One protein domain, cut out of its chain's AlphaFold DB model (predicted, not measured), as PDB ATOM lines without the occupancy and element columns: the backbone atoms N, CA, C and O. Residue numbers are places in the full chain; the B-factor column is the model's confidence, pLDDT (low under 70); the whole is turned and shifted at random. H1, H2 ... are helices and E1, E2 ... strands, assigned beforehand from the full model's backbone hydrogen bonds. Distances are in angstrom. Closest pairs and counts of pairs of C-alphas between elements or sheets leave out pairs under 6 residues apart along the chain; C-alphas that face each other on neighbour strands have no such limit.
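What this domain is: This is residues 6 to 113 of the 113 residues of an uncharacterized protein of unidentified eubacterium SCB49 (UniProt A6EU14). A small head, in which helix H2 packs on a three-stranded sheet, is followed by a looser part made of H3 and a long stretch with no named element, residues 70 to 105, and by a short tail whose residues 108 to 113 stick out. The printed part has 108 residues, in the order H1, H2, E1, E2, E3, H3, H4; under half are in named elements, and the class is mixed, helices and strands. The mixed sheet has the order E1, E2, E3. The whole is loose, with a radius of gyration of the C-alphas of 17.9 A, and spans 54 by 35 by 25 A.

Where its parts are: H1 is residues 6 to 9, 5.6 A, beginning at C-alpha 6 (2.479, -8.056, 7.753). H2, residues 11 to 26, is 22.3 A long. The strands are E1, residues 31 to 33, 6.1 A; E2, residues 38 to 41, 10.0 A; and E3, residues 51 to 54, 9.8 A. H3, residues 60 to 69, measures 14.4 A. H4, residues 106 to 111, measures 8.7 A and ends at C-alpha 111 (38.409, 16.204, 29.318).

How they stand to each other: H1 and H2 are close but not clearly touching, their closest C-alphas, Ile 8 and Met 14, 5.2 A apart. H2 and the sheet make two layers, a helix on one face of a sheet; the closest C-alphas of H2 and E2 are Lys 21 and Leu 38, 7.5 A. E1 and E2 are an antiparallel hairpin, with N 39 and O 32 at 2.8 A. E2 and E3 are parallel, with N 52 and O 38 at 2.8 A. H3 and H4 are apart. In H2, H3 and H4 every O i to N i+4 pair is within hydrogen-bond range; H1 is too short for one.

The domain as a whole: The C-alphas of Met 26 and Asn 111 are the farthest apart, 54.8 A. The printed part has no cut. The link H3 to H4, 36 residues, is long. Residue 101 is under 70 in pLDDT.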
ATOM      1  N   GLU A   6       1.896  -8.165   9.099       94.88
ATOM      2  CA  GLU A   6       2.479  -8.056   7.753       94.88
ATOM      3  C   GLU A   6       4.010  -8.206   7.742       94.88
ATOM      4  O   GLU A   6       4.587  -8.495   6.696       94.88
ATOM      5  N   VAL A   7       4.677  -8.067   8.897       93.31
ATOM      6  CA  VAL A   7       6.115  -8.352   9.049       93.31
ATOM      7  C   VAL A   7       6.464  -9.775   8.600       93.31
ATOM      8  O   VAL A   7       7.547  -9.982   8.049       93.31
ATOM      9  N   ILE A   8       5.542 -10.734   8.753       95.75
ATOM     10  CA  ILE A   8       5.761 -12.122   8.333       95.75
ATOM     11  C   ILE A   8       5.944 -12.264   6.818       95.75
ATOM     12  O   ILE A   8       6.603 -13.190   6.367       95.75
ATOM     13  N   ASN A   9       5.445 -11.320   6.013       95.94
ATOM     14  CA  ASN A   9       5.610 -11.364   4.557       95.94
ATOM     15  C   ASN A   9       7.065 -11.115   4.124       95.94
ATOM     16  O   ASN A   9       7.423 -11.334   2.965       95.94
ATOM     17  N   ASN A  10       7.928 -10.646   5.030       97.31
ATOM     18  CA  ASN A  10       9.355 -10.590   4.770       97.31
ATOM     19  C   ASN A  10       9.959 -12.000   4.851       97.31
ATOM     20  O   ASN A  10      10.086 -12.567   5.934       97.31
ATOM     21  N   HIS A  11      10.423 -12.529   3.717       96.88
ATOM     22  CA  HIS A  11      10.996 -13.877   3.638       96.88
ATOM     23  C   HIS A  11      12.107 -14.155   4.660       96.88
ATOM     24  O   HIS A  11      12.157 -15.242   5.226       96.88
ATOM     25  N   LYS A  12      13.001 -13.192   4.934       96.81
ATOM     26  CA  LYS A  12      14.083 -13.404   5.912       96.81
ATOM     27  C   LYS A  12      13.534 -13.518   7.330       96.81
ATOM     28  O   LYS A  12      14.028 -14.333   8.105       96.81
ATOM     29  N   TYR A  13      12.533 -12.709   7.662       97.38
ATOM     30  CA  TYR A  13      11.876 -12.763   8.961       97.38
ATOM     31  C   TYR A  13      11.111 -14.080   9.132       97.38
ATOM     32  O   TYR A  13      11.339 -14.783  10.112       97.38
ATOM     33  N   MET A  14      10.293 -14.456   8.143       97.19
ATOM     34  CA  MET A  14       9.540 -15.715   8.132       97.19
ATOM     35  C   MET A  14      10.445 -16.932   8.310       97.19
ATOM     36  O   MET A  14      10.174 -17.782   9.147       97.19
ATOM     37  N   ASN A  15      11.581 -16.967   7.607       97.12
ATOM     38  CA  ASN A  15      12.537 -18.063   7.743       97.12
ATOM     39  C   ASN A  15      13.103 -18.173   9.169       97.12
ATOM     40  O   ASN A  15      13.319 -19.281   9.652       97.12
ATOM     41  N   ASN A  16      13.346 -17.046   9.852       97.44
ATOM     42  CA  ASN A  16      13.782 -17.065  11.253       97.44
ATOM     43  C   ASN A  16      12.659 -17.533  12.184       97.44
ATOM     44  O   ASN A  16      12.928 -18.292  13.114       97.44
ATOM     45  N   TYR A  17      11.426 -17.108  11.924       97.81
ATOM     46  CA  TYR A  17      10.251 -17.544  12.672       97.81
ATOM     47  C   TYR A  17      10.042 -19.057  12.571       97.81
ATOM     48  O   TYR A  17      10.033 -19.733  13.601       97.81
ATOM     49  N   ASP A  18       9.993 -19.607  11.357       97.44
ATOM     50  CA  ASP A  18       9.787 -21.042  11.143       97.44
ATOM     51  C   ASP A  18      10.935 -21.878  11.720       97.44
ATOM     52  O   ASP A  18      10.697 -22.896  12.374       97.44
ATOM     53  N   TYR A  19      12.182 -21.425  11.539       97.25
ATOM     54  CA  TYR A  19      13.356 -22.097  12.091       97.25
ATOM     55  C   TYR A  19      13.303 -22.170  13.623       97.25
ATOM     56  O   TYR A  19      13.390 -23.263  14.188       97.25
ATOM     57  N   ASN A  20      13.128 -21.033  14.306       97.38
ATOM     58  CA  ASN A  20      13.105 -21.004  15.771       97.38
ATOM     59  C   ASN A  20      11.897 -21.768  16.326       97.38
ATOM     60  O   ASN A  20      12.040 -22.517  17.292       97.38
ATOM     61  N   LYS A  21      10.729 -21.655  15.681       97.31
ATOM     62  CA  LYS A  21       9.534 -22.425  16.042       97.31
ATOM     63  C   LYS A  21       9.802 -23.926  15.988       97.31
ATOM     64  O   LYS A  21       9.511 -24.625  16.956       97.31
ATOM     65  N   ALA A  22      10.385 -24.421  14.895       97.19
ATOM     66  CA  ALA A  22      10.702 -25.838  14.745       97.19
ATOM     67  C   ALA A  22      11.690 -26.318  15.818       97.19
ATOM     68  O   ALA A  22      11.422 -27.317  16.485       97.19
ATOM     69  N   VAL A  23      12.785 -25.580  16.041       96.69
ATOM     70  CA  VAL A  23      13.802 -25.913  17.057       96.69
ATOM     71  C   VAL A  23      13.184 -26.025  18.453       96.69
ATOM     72  O   VAL A  23      13.448 -26.985  19.181       96.69
ATOM     73  N   TYR A  24      12.336 -25.072  18.830       96.50
ATOM     74  CA  TYR A  24      11.715 -25.051  20.150       96.50
ATOM     75  C   TYR A  24      10.647 -26.131  20.328       96.50
ATOM     76  O   TYR A  24      10.624 -26.778  21.373       96.50
ATOM     77  N   LEU A  25       9.817 -26.387  19.311       95.75
ATOM     78  CA  LEU A  25       8.832 -27.472  19.350       95.75
ATOM     79  C   LEU A  25       9.504 -28.847  19.428       95.75
ATOM     80  O   LEU A  25       9.066 -29.692  20.204       95.75
ATOM     81  N   MET A  26      10.597 -29.056  18.686       96.50
ATOM     82  CA  MET A  26      11.404 -30.282  18.771       96.50
ATOM     83  C   MET A  26      12.041 -30.483  20.150       96.50
ATOM     84  O   MET A  26      12.318 -31.614  20.533       96.50
ATOM     85  N   SER A  27      12.268 -29.395  20.883       96.12
ATOM     86  CA  SER A  27      12.827 -29.412  22.236       96.12
ATOM     87  C   SER A  27      11.747 -29.446  23.327       96.12
ATOM     88  O   SER A  27      12.066 -29.232  24.494       96.12
ATOM     89  N   GLU A  28      10.475 -29.653  22.961       94.88
ATOM     90  CA  GLU A  28       9.312 -29.648  23.867       94.88
ATOM     91  C   GLU A  28       9.170 -28.355  24.699       94.88
ATOM     92  O   GLU A  28       8.554 -28.329  25.770       94.88
ATOM     93  N   ILE A  29       9.715 -27.243  24.196       94.81
ATOM     94  CA  ILE A  29       9.617 -25.938  24.850       94.81
ATOM     95  C   ILE A  29       8.203 -25.396  24.652       94.81
ATOM     96  O   ILE A  29       7.691 -25.313  23.534       94.81
ATOM     97  N   LYS A  30       7.571 -24.973  25.750       94.56
ATOM     98  CA  LYS A  30       6.275 -24.291  25.706       94.56
ATOM     99  C   LYS A  30       6.449 -22.878  25.157       94.56
ATOM    100  O   LYS A  30       7.259 -22.108  25.668       94.56
ATOM    101  N   LEU A  31       5.648 -22.536  24.156       95.81
ATOM    102  CA  LEU A  31       5.657 -21.232  23.497       95.81
ATOM    103  C   LEU A  31       4.246 -20.656  23.474       95.81
ATOM    104  O   LEU A  31       3.268 -21.401  23.375       95.81
ATOM    105  N   LEU A  32       4.150 -19.329  23.500       96.56
ATOM    106  CA  LEU A  32       2.961 -18.642  23.005       96.56
ATOM    107  C   LEU A  32       3.253 -18.176  21.585       96.56
ATOM    108  O   LEU A  32       4.303 -17.592  21.324       96.56
ATOM    109  N   ASP A  33       2.325 -18.442  20.682       95.12
ATOM    110  CA  ASP A  33       2.501 -18.226  19.254       95.12
ATOM    111  C   ASP A  33       1.292 -17.475  18.699       95.12
ATOM    112  O   ASP A  33       0.146 -17.828  18.988       95.12
ATOM    113  N   ASN A  34       1.550 -16.420  17.929       93.62
ATOM    114  CA  ASN A  34       0.527 -15.630  17.247       93.62
ATOM    115  C   ASN A  34       0.698 -15.620  15.717       93.62
ATOM    116  O   ASN A  34       0.177 -14.720  15.059       93.62
ATOM    117  N   GLU A  35       1.436 -16.594  15.176       92.19
ATOM    118  CA  GLU A  35       1.682 -16.810  13.741       92.19
ATOM    119  C   GLU A  35       2.573 -15.758  13.056       92.19
ATOM    120  O   GLU A  35       2.777 -15.808  11.846       92.19
ATOM    121  N   PHE A  36       3.150 -14.820  13.814       93.88
ATOM    122  CA  PHE A  36       4.217 -13.938  13.320       93.88
ATOM    123  C   PHE A  36       5.274 -13.584  14.375       93.88
ATOM    124  O   PHE A  36       6.247 -12.909  14.061       93.88
ATOM    125  N   MET A  37       5.101 -13.999  15.627       95.44
ATOM    126  CA  MET A  37       6.019 -13.763  16.737       95.44
ATOM    127  C   MET A  37       5.846 -14.877  17.774       95.44
ATOM    128  O   MET A  37       4.730 -15.323  18.049       95.44
ATOM    129  N   LEU A  38       6.950 -15.298  18.383       96.81
ATOM    130  CA  LEU A  38       6.972 -16.275  19.467       96.81
ATOM    131  C   LEU A  38       7.269 -15.576  20.795       96.81
ATOM    132  O   LEU A  38       8.186 -14.759  20.872       96.81
ATOM    133  N   LEU A  39       6.545 -15.938  21.854       97.31
ATOM    134  CA  LEU A  39       6.942 -15.640  23.229       97.31
ATOM    135  C   LEU A  39       7.492 -16.907  23.878       97.31
ATOM    136  O   LEU A  39       6.824 -17.947  23.883       97.31
ATOM    137  N   LYS A  40       8.685 -16.796  24.458       97.06
ATOM    138  CA  LYS A  40       9.366 -17.883  25.162       97.06
ATOM    139  C   LYS A  40       9.723 -17.428  26.572       97.06
ATOM    140  O   LYS A  40      10.305 -16.365  26.742       97.06
ATOM    141  N   GLU A  41       9.373 -18.232  27.569       97.06
ATOM    142  CA  GLU A  41       9.763 -17.954  28.952       97.06
ATOM    143  C   GLU A  41      11.253 -18.293  29.121       97.06
ATOM    144  O   GLU A  41      11.647 -19.443  28.911       97.06
ATOM    145  N   ASP A  42      12.094 -17.287  29.372       95.88
ATOM    146  CA  ASP A  42      13.558 -17.410  29.457       95.88
ATOM    147  C   ASP A  42      14.180 -16.147  30.071       95.88
ATOM    148  O   ASP A  42      13.643 -15.057  29.885       95.88
ATOM    149  N   THR A  43      15.329 -16.299  30.737       93.50
ATOM    150  CA  THR A  43      16.037 -15.216  31.439       93.50
ATOM    151  C   THR A  43      17.206 -14.609  30.654       93.50
ATOM    152  O   THR A  43      18.014 -13.858  31.199       93.50
ATOM    153  N   GLY A  44      17.384 -14.993  29.391       92.44
ATOM    154  CA  GLY A  44      18.443 -14.482  28.530       92.44
ATOM    155  C   GLY A  44      18.210 -13.033  28.086       92.44
ATOM    156  O   GLY A  44      17.084 -12.604  27.857       92.44
ATOM    157  N   PHE A  45      19.299 -12.290  27.879       89.31
ATOM    158  CA  PHE A  45      19.250 -10.903  27.387       89.31
ATOM    159  C   PHE A  45      19.081 -10.782  25.868       89.31
ATOM    160  O   PHE A  45      18.672  -9.736  25.369       89.31
ATOM    161  N   SER A  46      19.389 -11.847  25.126       91.81
ATOM    162  CA  SER A  46      19.388 -11.841  23.663       91.81
ATOM    163  C   SER A  46      18.411 -12.871  23.131       91.81
ATOM    164  O   SER A  46      18.606 -14.075  23.301       91.81
ATOM    165  N   SER A  47      17.375 -12.399  22.444       94.12
ATOM    166  CA  SER A  47      16.440 -13.259  21.735       94.12
ATOM    167  C   SER A  47      16.824 -13.394  20.255       94.12
ATOM    168  O   SER A  47      17.352 -12.453  19.652       94.12
ATOM    169  N   PRO A  48      16.562 -14.550  19.624       95.50
ATOM    170  CA  PRO A  48      16.600 -14.650  18.171       95.50
ATOM    171  C   PRO A  48      15.551 -13.746  17.511       95.50
ATOM    172  O   PRO A  48      14.543 -13.374  18.115       95.50
ATOM    173  N   ILE A  49      15.741 -13.457  16.221       95.44
ATOM    174  CA  ILE A  49      14.732 -12.769  15.405       95.44
ATOM    175  C   ILE A  49      13.402 -13.521  15.513       95.44
ATOM    176  O   ILE A  49      13.386 -14.748  15.450       95.44
ATOM    177  N   SER A  50      12.300 -12.770  15.620       95.19
ATOM    178  CA  SER A  50      10.911 -13.242  15.787       95.19
ATOM    179  C   SER A  50      10.554 -13.855  17.146       95.19
ATOM    180  O   SER A  50       9.399 -14.225  17.358       95.19
ATOM    181  N   VAL A  51      11.500 -13.900  18.086       97.06
ATOM    182  CA  VAL A  51      11.285 -14.398  19.447       97.06
ATOM    183  C   VAL A  51      11.396 -13.242  20.434       97.06
ATOM    184  O   VAL A  51      12.316 -12.431  20.348       97.06
ATOM    185  N   VAL A  52      10.490 -13.185  21.403       96.25
ATOM    186  CA  VAL A  52      10.581 -12.297  22.565       96.25
ATOM    187  C   VAL A  52      10.663 -13.162  23.813       96.25
ATOM    188  O   VAL A  52       9.834 -14.054  24.019       96.25
ATOM    189  N   LEU A  53      11.685 -12.911  24.627       97.31
ATOM    190  CA  LEU A  53      11.836 -13.569  25.915       97.31
ATOM    191  C   LEU A  53      11.013 -12.821  26.959       97.31
ATOM    192  O   LEU A  53      10.922 -11.593  26.926       97.31
ATOM    193  N   PHE A  54      10.377 -13.564  27.855       96.19
ATOM    194  CA  PHE A  54       9.654 -12.984  28.975       96.19
ATOM    195  C   PHE A  54       9.880 -13.800  30.238       96.19
ATOM    196  O   PHE A  54      10.197 -14.986  30.191       96.19
ATOM    197  N   GLU A  55       9.622 -13.165  31.370       95.25
ATOM    198  CA  GLU A  55       9.616 -13.802  32.677       95.25
ATOM    199  C   GLU A  55       8.362 -13.396  33.444       95.25
ATOM    200  O   GLU A  55       7.693 -12.405  33.132       95.25
ATOM    201  N   ARG A  56       8.033 -14.175  34.474       94.31
ATOM    202  CA  ARG A  56       6.924 -13.893  35.384       94.31
ATOM    203  C   ARG A  56       7.472 -13.439  36.724       94.31
ATOM    204  O   ARG A  56       8.322 -14.098  37.309       94.31
ATOM    205  N   TYR A  57       6.903 -12.367  37.251       93.44
ATOM    206  CA  TYR A  57       7.218 -11.849  38.577       93.44
ATOM    207  C   TYR A  57       5.948 -11.760  39.425       93.44
ATOM    208  O   TYR A  57       4.835 -11.675  38.898       93.44
ATOM    209  N   LYS A  58       6.103 -11.815  40.753       93.81
ATOM    210  CA  LYS A  58       4.975 -11.740  41.696       93.81
ATOM    211  C   LYS A  58       4.674 -10.309  42.123       93.81
ATOM    212  O   LYS A  58       3.510  -9.966  42.311       93.81
ATOM    213  N   ASN A  59       5.713  -9.501  42.296       94.19
ATOM    214  CA  ASN A  59       5.617  -8.116  42.734       94.19
ATOM    215  C   ASN A  59       6.672  -7.257  42.010       94.19
ATOM    216  O   ASN A  59       7.536  -7.778  41.302       94.19
ATOM    217  N   LEU A  60       6.554  -5.935  42.129       93.44
ATOM    218  CA  LEU A  60       7.428  -5.004  41.415       93.44
ATOM    219  C   LEU A  60       8.801  -4.877  42.094       93.44
ATOM    220  O   LEU A  60       9.789  -4.578  41.428       93.44
ATOM    221  N   GLU A  61       8.866  -5.118  43.401       94.12
ATOM    222  CA  GLU A  61      10.090  -5.090  44.200       94.12
ATOM    223  C   GLU A  61      11.101  -6.152  43.734       94.12
ATOM    224  O   GLU A  61      12.297  -5.862  43.625       94.12
ATOM    225  N   ASP A  62      10.622  -7.347  43.377       93.88
ATOM    226  CA  ASP A  62      11.424  -8.430  42.800       93.88
ATOM    227  C   ASP A  62      12.077  -7.958  41.491       93.88
ATOM    228  O   ASP A  62      13.286  -8.091  41.303       93.88
ATOM    229  N   VAL A  63      11.295  -7.317  40.613       93.94
ATOM    230  CA  VAL A  63      11.778  -6.788  39.327       93.94
ATOM    231  C   VAL A  63      12.838  -5.712  39.543       93.94
ATOM    232  O   VAL A  63      13.884  -5.742  38.900       93.94
ATOM    233  N   GLN A  64      12.614  -4.774  40.467       94.19
ATOM    234  CA  GLN A  64      13.599  -3.732  40.779       94.19
ATOM    235  C   GLN A  64      14.915  -4.319  41.302       94.19
ATOM    236  O   GLN A  64      15.991  -3.829  40.950       94.19
ATOM    237  N   THR A  65      14.832  -5.371  42.117       94.06
ATOM    238  CA  THR A  65      16.006  -6.068  42.649       94.06
ATOM    239  C   THR A  65      16.792  -6.734  41.523       94.06
ATOM    240  O   THR A  65      17.995  -6.499  41.409       94.06
ATOM    241  N   THR A  66      16.119  -7.483  40.644       93.56
ATOM    242  CA  THR A  66      16.750  -8.130  39.484       93.56
ATOM    243  C   THR A  66      17.396  -7.110  38.550       93.56
ATOM    244  O   THR A  66      18.559  -7.263  38.188       93.56
ATOM    245  N   LEU A  67      16.690  -6.025  38.213       93.31
ATOM    246  CA  LEU A  67      17.223  -4.963  37.352       93.31
ATOM    247  C   LEU A  67      18.466  -4.299  37.956       93.31
ATOM    248  O   LEU A  67      19.400  -3.982  37.230       93.31
ATOM    249  N   SER A  68      18.501  -4.125  39.280       92.75
ATOM    250  CA  SER A  68      19.665  -3.551  39.968       92.75
ATOM    251  C   SER A  68      20.861  -4.506  39.963       92.75
ATOM    252  O   SER A  68      21.991  -4.072  39.771       92.75
ATOM    253  N   GLN A  69      20.625  -5.808  40.154       94.31
ATOM    254  CA  GLN A  69      21.678  -6.832  40.126       94.31
ATOM    255  C   GLN A  69      22.267  -7.039  38.729       94.31
ATOM    256  O   GLN A  69      23.426  -7.416  38.604       94.31
ATOM    257  N   GLN A  70      21.468  -6.806  37.690       93.00
ATOM    258  CA  GLN A  70      21.847  -6.989  36.291       93.00
ATOM    259  C   GLN A  70      22.179  -5.662  35.590       93.00
ATOM    260  O   GLN A  70      22.242  -5.622  34.364       93.00
ATOM    261  N   ALA A  71      22.376  -4.574  36.342       90.12
ATOM    262  CA  ALA A  71      22.539  -3.231  35.785       90.12
ATOM    263  C   ALA A  71      23.692  -3.135  34.769       90.12
ATOM    264  O   ALA A  71      23.548  -2.471  33.752       90.12
ATOM    265  N   GLU A  72      24.791  -3.863  34.987       90.81
ATOM    266  CA  GLU A  72      25.938  -3.898  34.061       90.81
ATOM    267  C   GLU A  72      25.620  -4.553  32.703       90.81
ATOM    268  O   GLU A  72      26.359  -4.380  31.736       90.81
ATOM    269  N   HIS A  73      24.520  -5.303  32.610       90.19
ATOM    270  CA  HIS A  73      24.071  -5.973  31.388       90.19
ATOM    271  C   HIS A  73      22.911  -5.247  30.694       90.19
ATOM    272  O   HIS A  73      22.490  -5.658  29.611       90.19
ATOM    273  N   ILE A  74      22.375  -4.182  31.300       89.94
ATOM    274  CA  ILE A  74      21.161  -3.505  30.843       89.94
ATOM    275  C   ILE A  74      21.491  -2.073  30.443       89.94
ATOM    276  O   ILE A  74      21.795  -1.232  31.277       89.94
ATOM    277  N   GLN A  75      21.330  -1.776  29.156       86.88
ATOM    278  CA  GLN A  75      21.529  -0.424  28.634       86.88
ATOM    279  C   GLN A  75      20.316   0.491  28.855       86.88
ATOM    280  O   GLN A  75      20.462   1.694  29.038       86.88
ATOM    281  N   ALA A  76      19.102  -0.053  28.779       89.88
ATOM    282  CA  ALA A  76      17.887   0.747  28.834       89.88
ATOM    283  C   ALA A  76      16.712  -0.063  29.377       89.88
ATOM    284  O   ALA A  76      16.543  -1.238  29.048       89.88
ATOM    285  N   ILE A  77      15.860   0.593  30.165       92.88
ATOM    286  CA  ILE A  77      14.640   0.003  30.715       92.88
ATOM    287  C   ILE A  77      13.454   0.817  30.213       92.88
ATOM    288  O   ILE A  77      13.362   2.004  30.503       92.88
ATOM    289  N   VAL A  78      12.527   0.190  29.487       94.25
ATOM    290  CA  VAL A  78      11.302   0.851  29.013       94.25
ATOM    291  C   VAL A  78      10.131   0.442  29.895       94.25
ATOM    292  O   VAL A  78       9.820  -0.744  29.992       94.25
ATOM    293  N   ALA A  79       9.478   1.405  30.548       94.38
ATOM    294  CA  ALA A  79       8.361   1.119  31.445       94.38
ATOM    295  C   ALA A  79       7.445   2.332  31.666       94.38
ATOM    296  O   ALA A  79       7.877   3.480  31.609       94.38
ATOM    297  N   ASP A  80       6.190   2.053  32.023       93.06
ATOM    298  CA  ASP A  80       5.213   3.047  32.505       93.06
ATOM    299  C   ASP A  80       4.851   2.842  33.995       93.06
ATOM    300  O   ASP A  80       4.087   3.582  34.602       93.06
ATOM    301  N   CYS A  81       5.450   1.846  34.652       89.06
ATOM    302  CA  CYS A  81       5.247   1.556  36.074       89.06
ATOM    303  C   CYS A  81       6.358   2.167  36.946       89.06
ATOM    304  O   CYS A  81       7.260   2.833  36.441       89.06
ATOM    305  N   GLY A  82       6.291   1.986  38.268       88.25
ATOM    306  CA  GLY A  82       7.205   2.580  39.256       88.25
ATOM    307  C   GLY A  82       8.645   2.045  39.242       88.25
ATOM    308  O   GLY A  82       9.148   1.654  40.287       88.25
ATOM    309  N   ILE A  83       9.308   2.005  38.086       91.50
ATOM    310  CA  ILE A  83      10.725   1.652  37.931       91.50
ATOM    311  C   ILE A  83      11.565   2.933  37.824       91.50
ATOM    312  O   ILE A  83      11.144   3.922  37.223       91.50
ATOM    313  N   LYS A  84      12.741   2.947  38.455       86.75
ATOM    314  CA  LYS A  84      13.683   4.075  38.388       86.75
ATOM    315  C   LYS A  84      14.456   4.048  37.066       86.75
ATOM    316  O   LYS A  84      14.643   2.979  36.503       86.75
ATOM    317  N   ASN A  85      14.914   5.211  36.593       86.31
ATOM    318  CA  ASN A  85      15.709   5.355  35.362       86.31
ATOM    319  C   ASN A  85      15.060   4.701  34.124       86.31
ATOM    320  O   ASN A  85      15.738   4.133  33.272       86.31
ATOM    321  N   LYS A  86      13.725   4.757  34.050       91.25
ATOM    322  CA  LYS A  86      12.948   4.201  32.942       91.25
ATOM    323  C   LYS A  86      12.801   5.205  31.799       91.25
ATOM    324  O   LYS A  86      12.636   6.403  32.028       91.25
ATOM    325  N   ILE A  87      12.743   4.681  30.585       92.12
ATOM    326  CA  ILE A  87      12.384   5.395  29.367       92.12
ATOM    327  C   ILE A  87      10.888   5.156  29.095       92.12
ATOM    328  O   ILE A  87      10.424   4.015  29.191       92.12
ATOM    329  N   PRO A  88      10.101   6.190  28.755       92.00
ATOM    330  CA  PRO A  88       8.712   6.007  28.349       92.00
ATOM    331  C   PRO A  88       8.574   5.175  27.065       92.00
ATOM    332  O   PRO A  88       9.448   5.172  26.192       92.00
ATOM    333  N   PHE A  89       7.433   4.501  26.908       92.25
ATOM    334  CA  PHE A  89       7.124   3.789  25.669       92.25
ATOM    335  C   PHE A  89       7.143   4.729  24.455       92.25
ATOM    336  O   PHE A  89       6.689   5.868  24.522       92.25
ATOM    337  N   GLY A  90       7.668   4.230  23.334       91.12
ATOM    338  CA  GLY A  90       7.776   4.979  22.079       91.12
ATOM    339  C   GLY A  90       8.992   5.904  21.972       91.12
ATOM    340  O   GLY A  90       9.251   6.400  20.883       91.12
ATOM    341  N   VAL A  91       9.763   6.098  23.049       89.94
ATOM    342  CA  VAL A  91      10.913   7.026  23.070       89.94
ATOM    343  C   VAL A  91      12.256   6.315  22.883       89.94
ATOM    344  O   VAL A  91      13.192   6.892  22.344       89.94
ATOM    345  N   ALA A  92      12.363   5.039  23.262       90.12
ATOM    346  CA  ALA A  92      13.639   4.312  23.286       90.12
ATOM    347  C   ALA A  92      14.364   4.194  21.927       90.12
ATOM    348  O   ALA A  92      15.556   3.910  21.897       90.12
ATOM    349  N   GLN A  93      13.670   4.407  20.803       88.31
ATOM    350  CA  GLN A  93      14.274   4.401  19.461       88.31
ATOM    351  C   GLN A  93      14.811   5.774  19.022       88.31
ATOM    352  O   GLN A  93      15.355   5.900  17.928       88.31
ATOM    353  N   THR A  94      14.666   6.802  19.860       89.50
ATOM    354  CA  THR A  94      15.122   8.174  19.607       89.50
ATOM    355  C   THR A  94      15.896   8.706  20.822       89.50
ATOM    356  O   THR A  94      15.391   9.599  21.508       89.50
ATOM    357  N   PRO A  95      17.079   8.143  21.136       86.12
ATOM    358  CA  PRO A  95      17.886   8.595  22.268       86.12
ATOM    359  C   PRO A  95      18.380  10.033  22.063       86.12
ATOM    360  O   PRO A  95      18.683  10.451  20.940       86.12
ATOM    361  N   ALA A  96      18.468  10.793  23.151       85.00
ATOM    362  CA  ALA A  96      19.103  12.101  23.177       85.00
ATOM    363  C   ALA A  96      20.637  11.979  23.180       85.00
ATOM    364  O   ALA A  96      21.201  10.925  23.462       85.00
ATOM    365  N   LEU A  97      21.330  13.092  22.909       82.25
ATOM    366  CA  LEU A  97      22.801  13.129  22.872       82.25
ATOM    367  C   LEU A  97      23.466  12.760  24.209       82.25
ATOM    368  O   LEU A  97      24.626  12.371  24.210       82.25
ATOM    369  N   TRP A  98      22.744  12.898  25.321       82.94
ATOM    370  CA  TRP A  98      23.218  12.614  26.677       82.94
ATOM    371  C   TRP A  98      22.661  11.303  27.255       82.94
ATOM    372  O   TRP A  98      22.888  11.015  28.429       82.94
ATOM    373  N   ASP A  99      21.939  10.502  26.462       80.56
ATOM    374  CA  ASP A  99      21.433   9.187  26.881       80.56
ATOM    375  C   ASP A  99      22.542   8.126  26.749       80.56
ATOM    376  O   ASP A  99      22.460   7.182  25.957       80.56
ATOM    377  N   TYR A 100      23.628   8.322  27.500       79.19
ATOM    378  CA  TYR A 100      24.785   7.428  27.509       79.19
ATOM    379  C   TYR A 100      24.432   6.079  28.149       79.19
ATOM    380  O   TYR A 100      23.817   6.023  29.213       79.19
ATOM    381  N   ALA A 101      24.847   4.985  27.506       69.56
ATOM    382  CA  ALA A 101      24.497   3.613  27.887       69.56
ATOM    383  C   ALA A 101      24.992   3.203  29.285       69.56
ATOM    384  O   ALA A 101      24.369   2.376  29.943       69.56
ATOM    385  N   ASP A 102      26.109   3.778  29.717       71.56
ATOM    386  CA  ASP A 102      26.759   3.558  31.009       71.56
ATOM    387  C   ASP A 102      26.507   4.709  32.000       71.56
ATOM    388  O   ASP A 102      26.999   4.687  33.128       71.56
ATOM    389  N   GLY A 103      25.738   5.726  31.589       73.44
ATOM    390  CA  GLY A 103      25.509   6.945  32.361       73.44
ATOM    391  C   GLY A 103      26.745   7.836  32.521       73.44
ATOM    392  O   GLY A 103      26.686   8.803  33.285       73.44
ATOM    393  N   VAL A 104      27.850   7.542  31.826       76.56
ATOM    394  CA  VAL A 104      29.085   8.327  31.886       76.56
ATOM    395  C   VAL A 104      29.082   9.352  30.760       76.56
ATOM    396  O   VAL A 104      29.015   9.010  29.580       76.56
ATOM    397  N   ASP A 105      29.198  10.633  31.117       80.56
ATOM    398  CA  ASP A 105      29.356  11.686  30.118       80.56
ATOM    399  C   ASP A 105      30.702  11.536  29.411       80.56
ATOM    400  O   ASP A 105      31.762  11.851  29.957       80.56
ATOM    401  N   THR A 106      30.653  11.050  28.170       79.56
ATOM    402  CA  THR A 106      31.845  10.779  27.366       79.56
ATOM    403  C   THR A 106      32.682  12.044  27.146       79.56
ATOM    404  O   THR A 106      33.907  11.963  27.082       79.56
ATOM    405  N   LEU A 107      32.058  13.227  27.068       82.25
ATOM    406  CA  LEU A 107      32.784  14.491  26.914       82.25
ATOM    407  C   LEU A 107      33.474  14.913  28.214       82.25
ATOM    408  O   LEU A 107      34.581  15.446  28.164       82.25
ATOM    409  N   ALA A 108      32.847  14.670  29.366       81.12
ATOM    410  CA  ALA A 108      33.490  14.890  30.659       81.12
ATOM    411  C   ALA A 108      34.684  13.940  30.833       81.12
ATOM    412  O   ALA A 108      35.785  14.397  31.120       81.12
ATOM    413  N   PHE A 109      34.491  12.651  30.532       83.69
ATOM    414  CA  PHE A 109      35.544  11.637  30.588       83.69
ATOM    415  C   PHE A 109      36.763  12.002  29.726       83.69
ATOM    416  O   PHE A 109      37.893  11.923  30.197       83.69
ATOM    417  N   ILE A 110      36.550  12.448  28.480       88.25
ATOM    418  CA  ILE A 110      37.652  12.838  27.582       88.25
ATOM    419  C   ILE A 110      38.413  14.069  28.096       88.25
ATOM    420  O   ILE A 110      39.617  14.156  27.884       88.25
ATOM    421  N   ASN A 111      37.747  15.016  28.764       86.25
ATOM    422  CA  ASN A 111      38.409  16.204  29.318       86.25
ATOM    423  C   ASN A 111      39.233  15.917  30.587       86.25
ATOM    424  O   ASN A 111      40.038  16.759  30.979       86.25
ATOM    425  N   GLU A 112      39.018  14.772  31.241       86.12
ATOM    426  CA  GLU A 112      39.741  14.352  32.451       86.12
ATOM    427  C   GLU A 112      40.959  13.447  32.160       86.12
ATOM    428  O   GLU A 112      41.685  13.092  33.092       86.12
ATOM    429  N   LEU A 113      41.194  13.098  30.888       75.69
ATOM    430  CA  LEU A 113      42.376  12.369  30.390       75.69
ATOM    431  C   LEU A 113      43.581  13.297  30.168       75.69
ATOM    432  O   LEU A 113      44.708  12.854  30.494       75.69
TER     433      LEU A 113